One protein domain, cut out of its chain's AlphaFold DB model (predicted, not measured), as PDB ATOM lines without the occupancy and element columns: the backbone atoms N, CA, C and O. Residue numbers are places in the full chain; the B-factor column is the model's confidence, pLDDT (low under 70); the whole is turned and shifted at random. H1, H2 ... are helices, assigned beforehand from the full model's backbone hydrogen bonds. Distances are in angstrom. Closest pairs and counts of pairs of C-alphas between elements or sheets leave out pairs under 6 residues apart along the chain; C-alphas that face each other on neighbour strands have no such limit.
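This is residues 386 to 455 of the 629 residues of the protein "C2H2-type domain-containing protein" of Calocera viscosa (strain TUFC12733) (UniProt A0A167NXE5). With little regular structure, this domain is mostly loops round two helices, H1 and H2, which form a loose hairpin joined by a long looping link, residues 420 to 438. Before H1, residues 386 to 406 fold back on themselves, with 393 to 394 paired antiparallel to 403 to 404. The printed part has 70 residues, 24 of them in named helices, and no named strand; its class is all helix. It is compact, with a radius of gyration of the C-alphas of 11.7 A, yet elongated, spanning 36 by 21 by 18 A.

H1, residues 407 to 419, begins at C-alpha 407 (43.516, -4.243, 15.519) and is 16.1 A long. H2, residues 439 to 449, is 15.2 A long and ends at C-alpha 449 (52.483, -0.172, 26.094).

H1 touches H2 with residues 415 to 419 alone; the closest C-alphas, of Val 419 and Glu 443, are 6.6 A apart. This helical hairpin runs opposite ways at a steep tilt of 37 degrees, only just past shallow. Every O i to N i+4 pair is within hydrogen-bond range in H2, and 8 of 9 in H1.

The C-alphas farthest apart, of Pro 386 and Arg 437, are 36.5 A apart. The printed part has no cut. Residues 386 to 390 have pLDDT under 70.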
ATOM      1  N   PRO A 386      40.586 -14.380  12.379       59.25
ATOM      2  CA  PRO A 386      39.457 -14.315  13.308       59.25
ATOM      3  C   PRO A 386      39.386 -13.027  14.136       59.25
ATOM      4  O   PRO A 386      38.294 -12.611  14.505       59.25
ATOM      5  N   GLN A 387      40.524 -12.363  14.378       63.66
ATOM      6  CA  GLN A 387      40.580 -11.080  15.087       63.66
ATOM      7  C   GLN A 387      40.335  -9.832  14.202       63.66
ATOM      8  O   GLN A 387      40.234  -8.735  14.739       63.66
ATOM      9  N   ASP A 388      40.224  -9.957  12.873       64.44
ATOM     10  CA  ASP A 388      40.017  -8.833  11.930       64.44
ATOM     11  C   ASP A 388      38.524  -8.476  11.707       64.44
ATOM     12  O   ASP A 388      38.209  -7.797  10.730       64.44
ATOM     13  N   ARG A 389      37.578  -9.000  12.509       58.62
ATOM     14  CA  ARG A 389      36.141  -8.963  12.149       58.62
ATOM     15  C   ARG A 389      35.124  -8.512  13.196       58.62
ATOM     16  O   ARG A 389      33.961  -8.393  12.822       58.62
ATOM     17  N   LEU A 390      35.476  -8.426  14.480       61.19
ATOM     18  CA  LEU A 390      34.475  -8.663  15.541       61.19
ATOM     19  C   LEU A 390      34.530  -7.730  16.749       61.19
ATOM     20  O   LEU A 390      33.684  -7.861  17.634       61.19
ATOM     21  N   HIS A 391      35.493  -6.815  16.812       73.69
ATOM     22  CA  HIS A 391      35.562  -5.813  17.870       73.69
ATOM     23  C   HIS A 391      35.732  -4.448  17.217       73.69
ATOM     24  O   HIS A 391      36.718  -4.229  16.514       73.69
ATOM     25  N   ASP A 392      34.777  -3.556  17.460       88.38
ATOM     26  CA  ASP A 392      34.945  -2.136  17.192       88.38
ATOM     27  C   ASP A 392      35.955  -1.612  18.214       88.38
ATOM     28  O   ASP A 392      35.721  -1.639  19.423       88.38
ATOM     29  N   LEU A 393      37.145  -1.249  17.736       91.50
ATOM     30  CA  LEU A 393      38.235  -0.778  18.578       91.50
ATOM     31  C   LEU A 393      38.325   0.737  18.476       91.50
ATOM     32  O   LEU A 393      38.681   1.279  17.427       91.50
ATOM     33  N   GLU A 394      38.033   1.403  19.583       95.38
ATOM     34  CA  GLU A 394      38.101   2.856  19.699       95.38
ATOM     35  C   GLU A 394      39.561   3.324  19.777       95.38
ATOM     36  O   GLU A 394      40.419   2.683  20.403       95.38
ATOM     37  N   CYS A 395      39.870   4.449  19.136       97.12
ATOM     38  CA  CYS A 395      41.180   5.067  19.246       97.12
ATOM     39  C   CYS A 395      41.264   5.938  20.506       97.12
ATOM     40  O   CYS A 395      40.771   7.052  20.541       97.12
ATOM     41  N   GLN A 396      41.968   5.485  21.539       97.31
ATOM     42  CA  GLN A 396      42.126   6.261  22.780       97.31
ATOM     43  C   GLN A 396      43.229   7.337  22.676       97.31
ATOM     44  O   GLN A 396      43.942   7.593  23.645       97.31
ATOM     45  N   TRP A 397      43.463   7.921  21.493       97.88
ATOM     46  CA  TRP A 397      44.493   8.950  21.308       97.88
ATOM     47  C   TRP A 397      43.890  10.347  21.450       97.88
ATOM     48  O   TRP A 397      43.411  10.918  20.472       97.88
ATOM     49  N   GLY A 398      43.970  10.917  22.654       96.19
ATOM     50  CA  GLY A 398      43.381  12.216  22.969       96.19
ATOM     51  C   GLY A 398      41.888  12.253  22.635       96.19
ATOM     52  O   GLY A 398      41.114  11.466  23.164       96.19
ATOM     53  N   ASP A 399      41.526  13.149  21.728       96.12
ATOM     54  CA  ASP A 399      40.186  13.444  21.214       96.12
ATOM     55  C   ASP A 399      39.809  12.655  19.935       96.12
ATOM     56  O   ASP A 399      38.872  13.011  19.225       96.12
ATOM     57  N   CYS A 400      40.539  11.587  19.587       98.00
ATOM     58  CA  CYS A 400      40.305  10.846  18.343       98.00
ATOM     59  C   CYS A 400      39.186   9.789  18.447       98.00
ATOM     60  O   CYS A 400      39.452   8.616  18.677       98.00
ATOM     61  N   GLU A 401      37.944  10.155  18.135       96.81
ATOM     62  CA  GLU A 401      36.761   9.263  18.146       96.81
ATOM     63  C   GLU A 401      36.737   8.168  17.037       96.81
ATOM     64  O   GLU A 401      35.686   7.709  16.592       96.81
ATOM     65  N   ALA A 402      37.893   7.735  16.526       97.31
ATOM     66  CA  ALA A 402      37.970   6.785  15.417       97.31
ATOM     67  C   ALA A 402      37.684   5.335  15.853       97.31
ATOM     68  O   ALA A 402      38.555   4.657  16.403       97.31
ATOM     69  N   LEU A 403      36.490   4.836  15.516       95.69
ATOM     70  CA  LEU A 403      36.096   3.427  15.640       95.69
ATOM     71  C   LEU A 403      36.660   2.587  14.482       95.69
ATOM     72  O   LEU A 403      36.495   2.933  13.309       95.69
ATOM     73  N   LEU A 404      37.356   1.486  14.794       93.44
ATOM     74  CA  LEU A 404      38.066   0.666  13.803       93.44
ATOM     75  C   LEU A 404      37.820  -0.838  14.009       93.44
ATOM     76  O   LEU A 404      38.144  -1.403  15.046       93.44
ATOM     77  N   ASP A 405      37.357  -1.503  12.952       89.75
ATOM     78  CA  ASP A 405      36.926  -2.913  12.878       89.75
ATOM     79  C   ASP A 405      38.041  -3.974  13.028       89.75
ATOM     80  O   ASP A 405      37.785  -5.179  13.000       89.75
ATOM     81  N   SER A 406      39.306  -3.555  13.133       87.50
ATOM     82  CA  SER A 406      40.463  -4.455  13.199       87.50
ATOM     83  C   SER A 406      41.627  -3.830  13.962       87.50
ATOM     84  O   SER A 406      42.021  -2.686  13.718       87.50
ATOM     85  N   SER A 407      42.293  -4.633  14.798       87.50
ATOM     86  CA  SER A 407      43.516  -4.243  15.519       87.50
ATOM     87  C   SER A 407      44.654  -3.825  14.583       87.50
ATOM     88  O   SER A 407      45.465  -2.959  14.917       87.50
ATOM     89  N   LYS A 408      44.703  -4.383  13.367       88.62
ATOM     90  CA  LYS A 408      45.662  -4.008  12.321       88.62
ATOM     91  C   LYS A 408      45.339  -2.639  11.724       88.62
ATOM     92  O   LYS A 408      46.264  -1.877  11.424       88.62
ATOM     93  N   ARG A 409      44.050  -2.316  11.568       92.81
ATOM     94  CA  ARG A 409      43.587  -0.992  11.132       92.81
ATOM     95  C   ARG A 409      43.809   0.053  12.220       92.81
ATOM     96  O   ARG A 409      44.449   1.049  11.904       92.81
ATOM     97  N   LEU A 410      43.458  -0.226  13.479       94.38
ATOM     98  CA  LEU A 410      43.814   0.605  14.639       94.38
ATOM     99  C   LEU A 410      45.320   0.881  14.684       94.38
ATOM    100  O   LEU A 410      45.750   2.027  14.615       94.38
ATOM    101  N   LYS A 411      46.150  -0.165  14.671       94.38
ATOM    102  CA  LYS A 411      47.613  -0.032  14.664       94.38
ATOM    103  C   LYS A 411      48.128   0.829  13.506       94.38
ATOM    104  O   LYS A 411      49.028   1.638  13.714       94.38
ATOM    105  N   SER A 412      47.574   0.691  12.296       95.50
ATOM    106  CA  SER A 412      47.956   1.541  11.158       95.50
ATOM    107  C   SER A 412      47.421   2.972  11.262       95.50
ATOM    108  O   SER A 412      48.104   3.874  10.783       95.50
ATOM    109  N   HIS A 413      46.222   3.181  11.801       97.44
ATOM    110  CA  HIS A 413      45.626   4.498  12.016       97.44
ATOM    111  C   HIS A 413      46.483   5.285  13.008       97.44
ATOM    112  O   HIS A 413      46.996   6.349  12.679       97.44
ATOM    113  N   VAL A 414      46.742   4.694  14.173       97.38
ATOM    114  CA  VAL A 414      47.454   5.316  15.294       97.38
ATOM    115  C   VAL A 414      48.869   5.726  14.911       97.38
ATOM    116  O   VAL A 414      49.293   6.851  15.177       97.38
ATOM    117  N   LEU A 415      49.597   4.841  14.226       97.00
ATOM    118  CA  LEU A 415      50.945   5.154  13.765       97.00
ATOM    119  C   LEU A 415      50.967   6.294  12.736       97.00
ATOM    120  O   LEU A 415      51.807   7.179  12.843       97.00
ATOM    121  N   LYS A 416      50.065   6.288  11.746       97.62
ATOM    122  CA  LYS A 416      50.100   7.243  10.622       97.62
ATOM    123  C   LYS A 416      49.468   8.596  10.939       97.62
ATOM    124  O   LYS A 416      49.974   9.619  10.489       97.62
ATOM    125  N   ASN A 417      48.353   8.600  11.664       98.12
ATOM    126  CA  ASN A 417      47.577   9.809  11.930       98.12
ATOM    127  C   ASN A 417      48.050  10.529  13.191       98.12
ATOM    128  O   ASN A 417      48.008  11.754  13.215       98.12
ATOM    129  N   HIS A 418      48.540   9.795  14.196       97.81
ATOM    130  CA  HIS A 418      48.958  10.389  15.464       97.81
ATOM    131  C   HIS A 418      50.473  10.368  15.649       97.81
ATOM    132  O   HIS A 418      51.089  11.427  15.644       97.81
ATOM    133  N   VAL A 419      51.111   9.193  15.723       97.81
ATOM    134  CA  VAL A 419      52.561   9.099  16.011       97.81
ATOM    135  C   VAL A 419      53.417   9.770  14.932       97.81
ATOM    136  O   VAL A 419      54.403  10.429  15.242       97.81
ATOM    137  N   GLN A 420      53.060   9.616  13.655       97.81
ATOM    138  CA  GLN A 420      53.811  10.218  12.553       97.81
ATOM    139  C   GLN A 420      53.545  11.726  12.391       97.81
ATOM    140  O   GLN A 420      54.360  12.414  11.779       97.81
ATOM    141  N   ARG A 421      52.434  12.246  12.935       97.19
ATOM    142  CA  ARG A 421      52.085  13.679  12.900       97.19
ATOM    143  C   ARG A 421      52.409  14.426  14.199       97.19
ATOM    144  O   ARG A 421      52.418  15.651  14.180       97.19
ATOM    145  N   SER A 422      52.679  13.730  15.306       96.50
ATOM    146  CA  SER A 422      53.016  14.353  16.589       96.50
ATOM    147  C   SER A 422      54.332  15.124  16.489       96.50
ATOM    148  O   SER A 422      55.379  14.533  16.220       96.50
ATOM    149  N   THR A 423      54.279  16.431  16.732       97.12
ATOM    150  CA  THR A 423      55.439  17.336  16.759       97.12
ATOM    151  C   THR A 423      56.096  17.406  18.137       97.12
ATOM    152  O   THR A 423      57.301  17.615  18.237       97.12
ATOM    153  N   ASP A 424      55.307  17.199  19.193       96.81
ATOM    154  CA  ASP A 424      55.713  17.221  20.603       96.81
ATOM    155  C   ASP A 424      56.409  15.930  21.058       96.81
ATOM    156  O   ASP A 424      57.116  15.923  22.063       96.81
ATOM    157  N   MET A 425      56.253  14.834  20.307       97.88
ATOM    158  CA  MET A 425      56.813  13.515  20.617       97.88
ATOM    159  C   MET A 425      56.295  12.934  21.948       97.88
ATOM    160  O   MET A 425      56.957  12.101  22.584       97.88
ATOM    161  N   ILE A 426      55.107  13.380  22.368       98.31
ATOM    162  CA  ILE A 426      54.418  12.973  23.594       98.31
ATOM    163  C   ILE A 426      53.363  11.920  23.245       98.31
ATOM    164  O   ILE A 426      52.599  12.059  22.291       98.31
ATOM    165  N   CYS A 427      53.302  10.843  24.030       98.50
ATOM    166  CA  CYS A 427      52.169   9.926  23.971       98.50
ATOM    167  C   CYS A 427      50.912  10.599  24.538       98.50
ATOM    168  O   CYS A 427      50.904  10.955  25.715       98.50
ATOM    169  N   ARG A 428      49.844  10.706  23.739       98.19
ATOM    170  CA  ARG A 428      48.507  11.123  24.206       98.19
ATOM    171  C   ARG A 428      47.502   9.964  24.244       98.19
ATOM    172  O   ARG A 428      46.301  10.193  24.224       98.19
ATOM    173  N   TRP A 429      47.988   8.720  24.254       97.69
ATOM    174  CA  TRP A 429      47.138   7.545  24.440       97.69
ATOM    175  C   TRP A 429      46.674   7.469  25.888       97.69
ATOM    176  O   TRP A 429      47.538   7.284  26.746       97.69
ATOM    177  N   ASP A 430      45.368   7.568  26.141       96.12
ATOM    178  CA  ASP A 430      44.761   7.388  27.471       96.12
ATOM    179  C   ASP A 430      45.555   8.144  28.562       96.12
ATOM    180  O   ASP A 430      46.116   7.564  29.489       96.12
ATOM    181  N   GLU A 431      45.774   9.442  28.308       95.69
ATOM    182  CA  GLU A 431      46.536  10.389  29.146       95.69
ATOM    183  C   GLU A 431      47.989  10.000  29.512       95.69
ATOM    184  O   GLU A 431      48.627  10.649  30.338       95.69
ATOM    185  N   CYS A 432      48.590   9.000  28.855       97.62
ATOM    186  CA  CYS A 432      49.886   8.425  29.242       97.62
ATOM    187  C   CYS A 432      51.062   9.422  29.370       97.62
ATOM    188  O   CYS A 432      52.036   9.120  30.066       97.62
ATOM    189  N   GLY A 433      51.041  10.558  28.662       97.50
ATOM    190  CA  GLY A 433      51.971  11.689  28.830       97.50
ATOM    191  C   GLY A 433      53.454  11.415  28.529       97.50
ATOM    192  O   GLY A 433      54.309  12.289  28.677       97.50
ATOM    193  N   ALA A 434      53.814  10.201  28.112       98.12
ATOM    194  CA  ALA A 434      55.205   9.774  28.055       98.12
ATOM    195  C   ALA A 434      55.957  10.356  26.842       98.12
ATOM    196  O   ALA A 434      55.870   9.853  25.718       98.12
ATOM    197  N   HIS A 435      56.772  11.378  27.103       98.12
ATOM    198  CA  HIS A 435      57.651  12.025  26.131       98.12
ATOM    199  C   HIS A 435      58.807  11.113  25.658       98.12
ATOM    200  O   HIS A 435      59.430  10.384  26.443       98.12
ATOM    201  N   ARG A 436      59.124  11.147  24.354       98.06
ATOM    202  CA  ARG A 436      60.192  10.345  23.726       98.06
ATOM    203  C   ARG A 436      61.085  11.197  22.824       98.06
ATOM    204  O   ARG A 436      60.623  11.848  21.907       98.06
ATOM    205  N   ARG A 437      62.407  11.056  22.974       97.75
ATOM    206  CA  ARG A 437      63.419  11.810  22.194       97.75
ATOM    207  C   ARG A 437      63.444  11.541  20.675       97.75
ATOM    208  O   ARG A 437      64.261  12.132  19.981       97.75
ATOM    209  N   SER A 438      62.670  10.586  20.152       97.94
ATOM    210  CA  SER A 438      62.650  10.268  18.716       97.94
ATOM    211  C   SER A 438      61.397   9.495  18.305       97.94
ATOM    212  O   SER A 438      60.828   8.741  19.097       97.94
ATOM    213  N   LEU A 439      60.997   9.641  17.037       97.56
ATOM    214  CA  LEU A 439      59.729   9.118  16.515       97.56
ATOM    215  C   LEU A 439      59.709   7.587  16.597       97.56
ATOM    216  O   LEU A 439      58.786   6.999  17.146       97.56
ATOM    217  N   ARG A 440      60.823   6.944  16.222       97.50
ATOM    218  CA  ARG A 440      61.026   5.492  16.376       97.50
ATOM    219  C   ARG A 440      60.923   5.004  17.826       97.50
ATOM    220  O   ARG A 440      60.604   3.839  18.054       97.50
ATOM    221  N   ASN A 441      61.221   5.851  18.813       97.88
ATOM    222  CA  ASN A 441      61.041   5.507  20.223       97.88
ATOM    223  C   ASN A 441      59.580   5.686  20.668       97.88
ATOM    224  O   ASN A 441      59.130   4.916  21.516       97.88
ATOM    225  N   LEU A 442      58.833   6.627  20.078       98.12
ATOM    226  CA  LEU A 442      57.387   6.770  20.274       98.12
ATOM    227  C   LEU A 442      56.608   5.611  19.626       98.12
ATOM    228  O   LEU A 442      55.792   4.991  20.300       98.12
ATOM    229  N   GLU A 443      56.943   5.206  18.398       97.19
ATOM    230  CA  GLU A 443      56.382   4.010  17.740       97.19
ATOM    231  C   GLU A 443      56.606   2.735  18.572       97.19
ATOM    232  O   GLU A 443      55.671   1.980  18.852       97.19
ATOM    233  N   LYS A 444      57.846   2.503  19.030       96.19
ATOM    234  CA  LYS A 444      58.184   1.369  19.910       96.19
ATOM    235  C   LYS A 444      57.429   1.424  21.235       96.19
ATOM    236  O   LYS A 444      57.011   0.385  21.740       96.19
ATOM    237  N   HIS A 445      57.266   2.617  21.801       97.25
ATOM    238  CA  HIS A 445      56.481   2.820  23.009       97.25
ATOM    239  C   HIS A 445      55.005   2.473  22.772       97.25
ATOM    240  O   HIS A 445      54.455   1.719  23.577       97.25
ATOM    241  N   MET A 446      54.407   2.912  21.658       96.88
ATOM    242  CA  MET A 446      53.027   2.565  21.302       96.88
ATOM    243  C   MET A 446      52.854   1.062  21.166       96.88
ATOM    244  O   MET A 446      51.959   0.494  21.780       96.88
ATOM    245  N   HIS A 447      53.751   0.395  20.441       93.75
ATOM    246  CA  HIS A 447      53.712  -1.057  20.280       93.75
ATOM    247  C   HIS A 447      53.894  -1.846  21.574       93.75
ATOM    248  O   HIS A 447      53.345  -2.938  21.677       93.75
ATOM    249  N   LYS A 448      54.659  -1.330  22.543       93.56
ATOM    250  CA  LYS A 448      54.953  -2.051  23.790       93.56
ATOM    251  C   LYS A 448      53.958  -1.773  24.920       93.56
ATOM    252  O   LYS A 448      53.804  -2.631  25.782       93.56
ATOM    253  N   LYS A 449      53.341  -0.587  24.969       95.25
ATOM    254  CA  LYS A 449      52.483  -0.172  26.094       95.25
ATOM    255  C   LYS A 449      50.992  -0.150  25.770       95.25
ATOM    256  O   LYS A 449      50.232  -0.660  26.577       95.25
ATOM    257  N   HIS A 450      50.602   0.369  24.609       94.75
ATOM    258  CA  HIS A 450      49.190   0.616  24.286       94.75
ATOM    259  C   HIS A 450      48.683  -0.395  23.262       94.75
ATOM    260  O   HIS A 450      47.841  -1.230  23.553       94.75
ATOM    261  N   LEU A 451      49.330  -0.451  22.097       92.38
ATOM    262  CA  LEU A 451      48.986  -1.379  21.018       92.38
ATOM    263  C   LEU A 451      49.401  -2.837  21.301       92.38
ATOM    264  O   LEU A 451      49.258  -3.698  20.434       92.38
ATOM    265  N   HIS A 452      49.949  -3.102  22.489       86.19
ATOM    266  CA  HIS A 452      50.251  -4.443  22.977       86.19
ATOM    267  C   HIS A 452      48.980  -5.172  23.421       86.19
ATOM    268  O   HIS A 452      48.926  -6.378  23.220       86.19
ATOM    269  N   SER A 453      47.989  -4.490  24.010       76.38
ATOM    270  CA  SER A 453      46.788  -5.126  24.580       76.38
ATOM    271  C   SER A 453      45.908  -5.801  23.523       76.38
ATOM    272  O   SER A 453      45.302  -6.833  23.806       76.38
ATOM    273  N   TYR A 454      45.922  -5.298  22.283       77.06
ATOM    274  CA  TYR A 454      45.283  -5.902  21.105       77.06
ATOM    275  C   TYR A 454      46.060  -7.131  20.589       77.06
ATOM    276  O   TYR A 454      46.449  -7.226  19.421       77.06
ATOM    277  N   LEU A 455      46.322  -8.064  21.503       78.69
ATOM    278  CA  LEU A 455      46.922  -9.366  21.255       78.69
ATOM    279  C   LEU A 455      46.007 -10.217  20.364       78.69
ATOM    280  O   LEU A 455      44.784 -10.093  20.373       78.69
TER     281      LEU A 455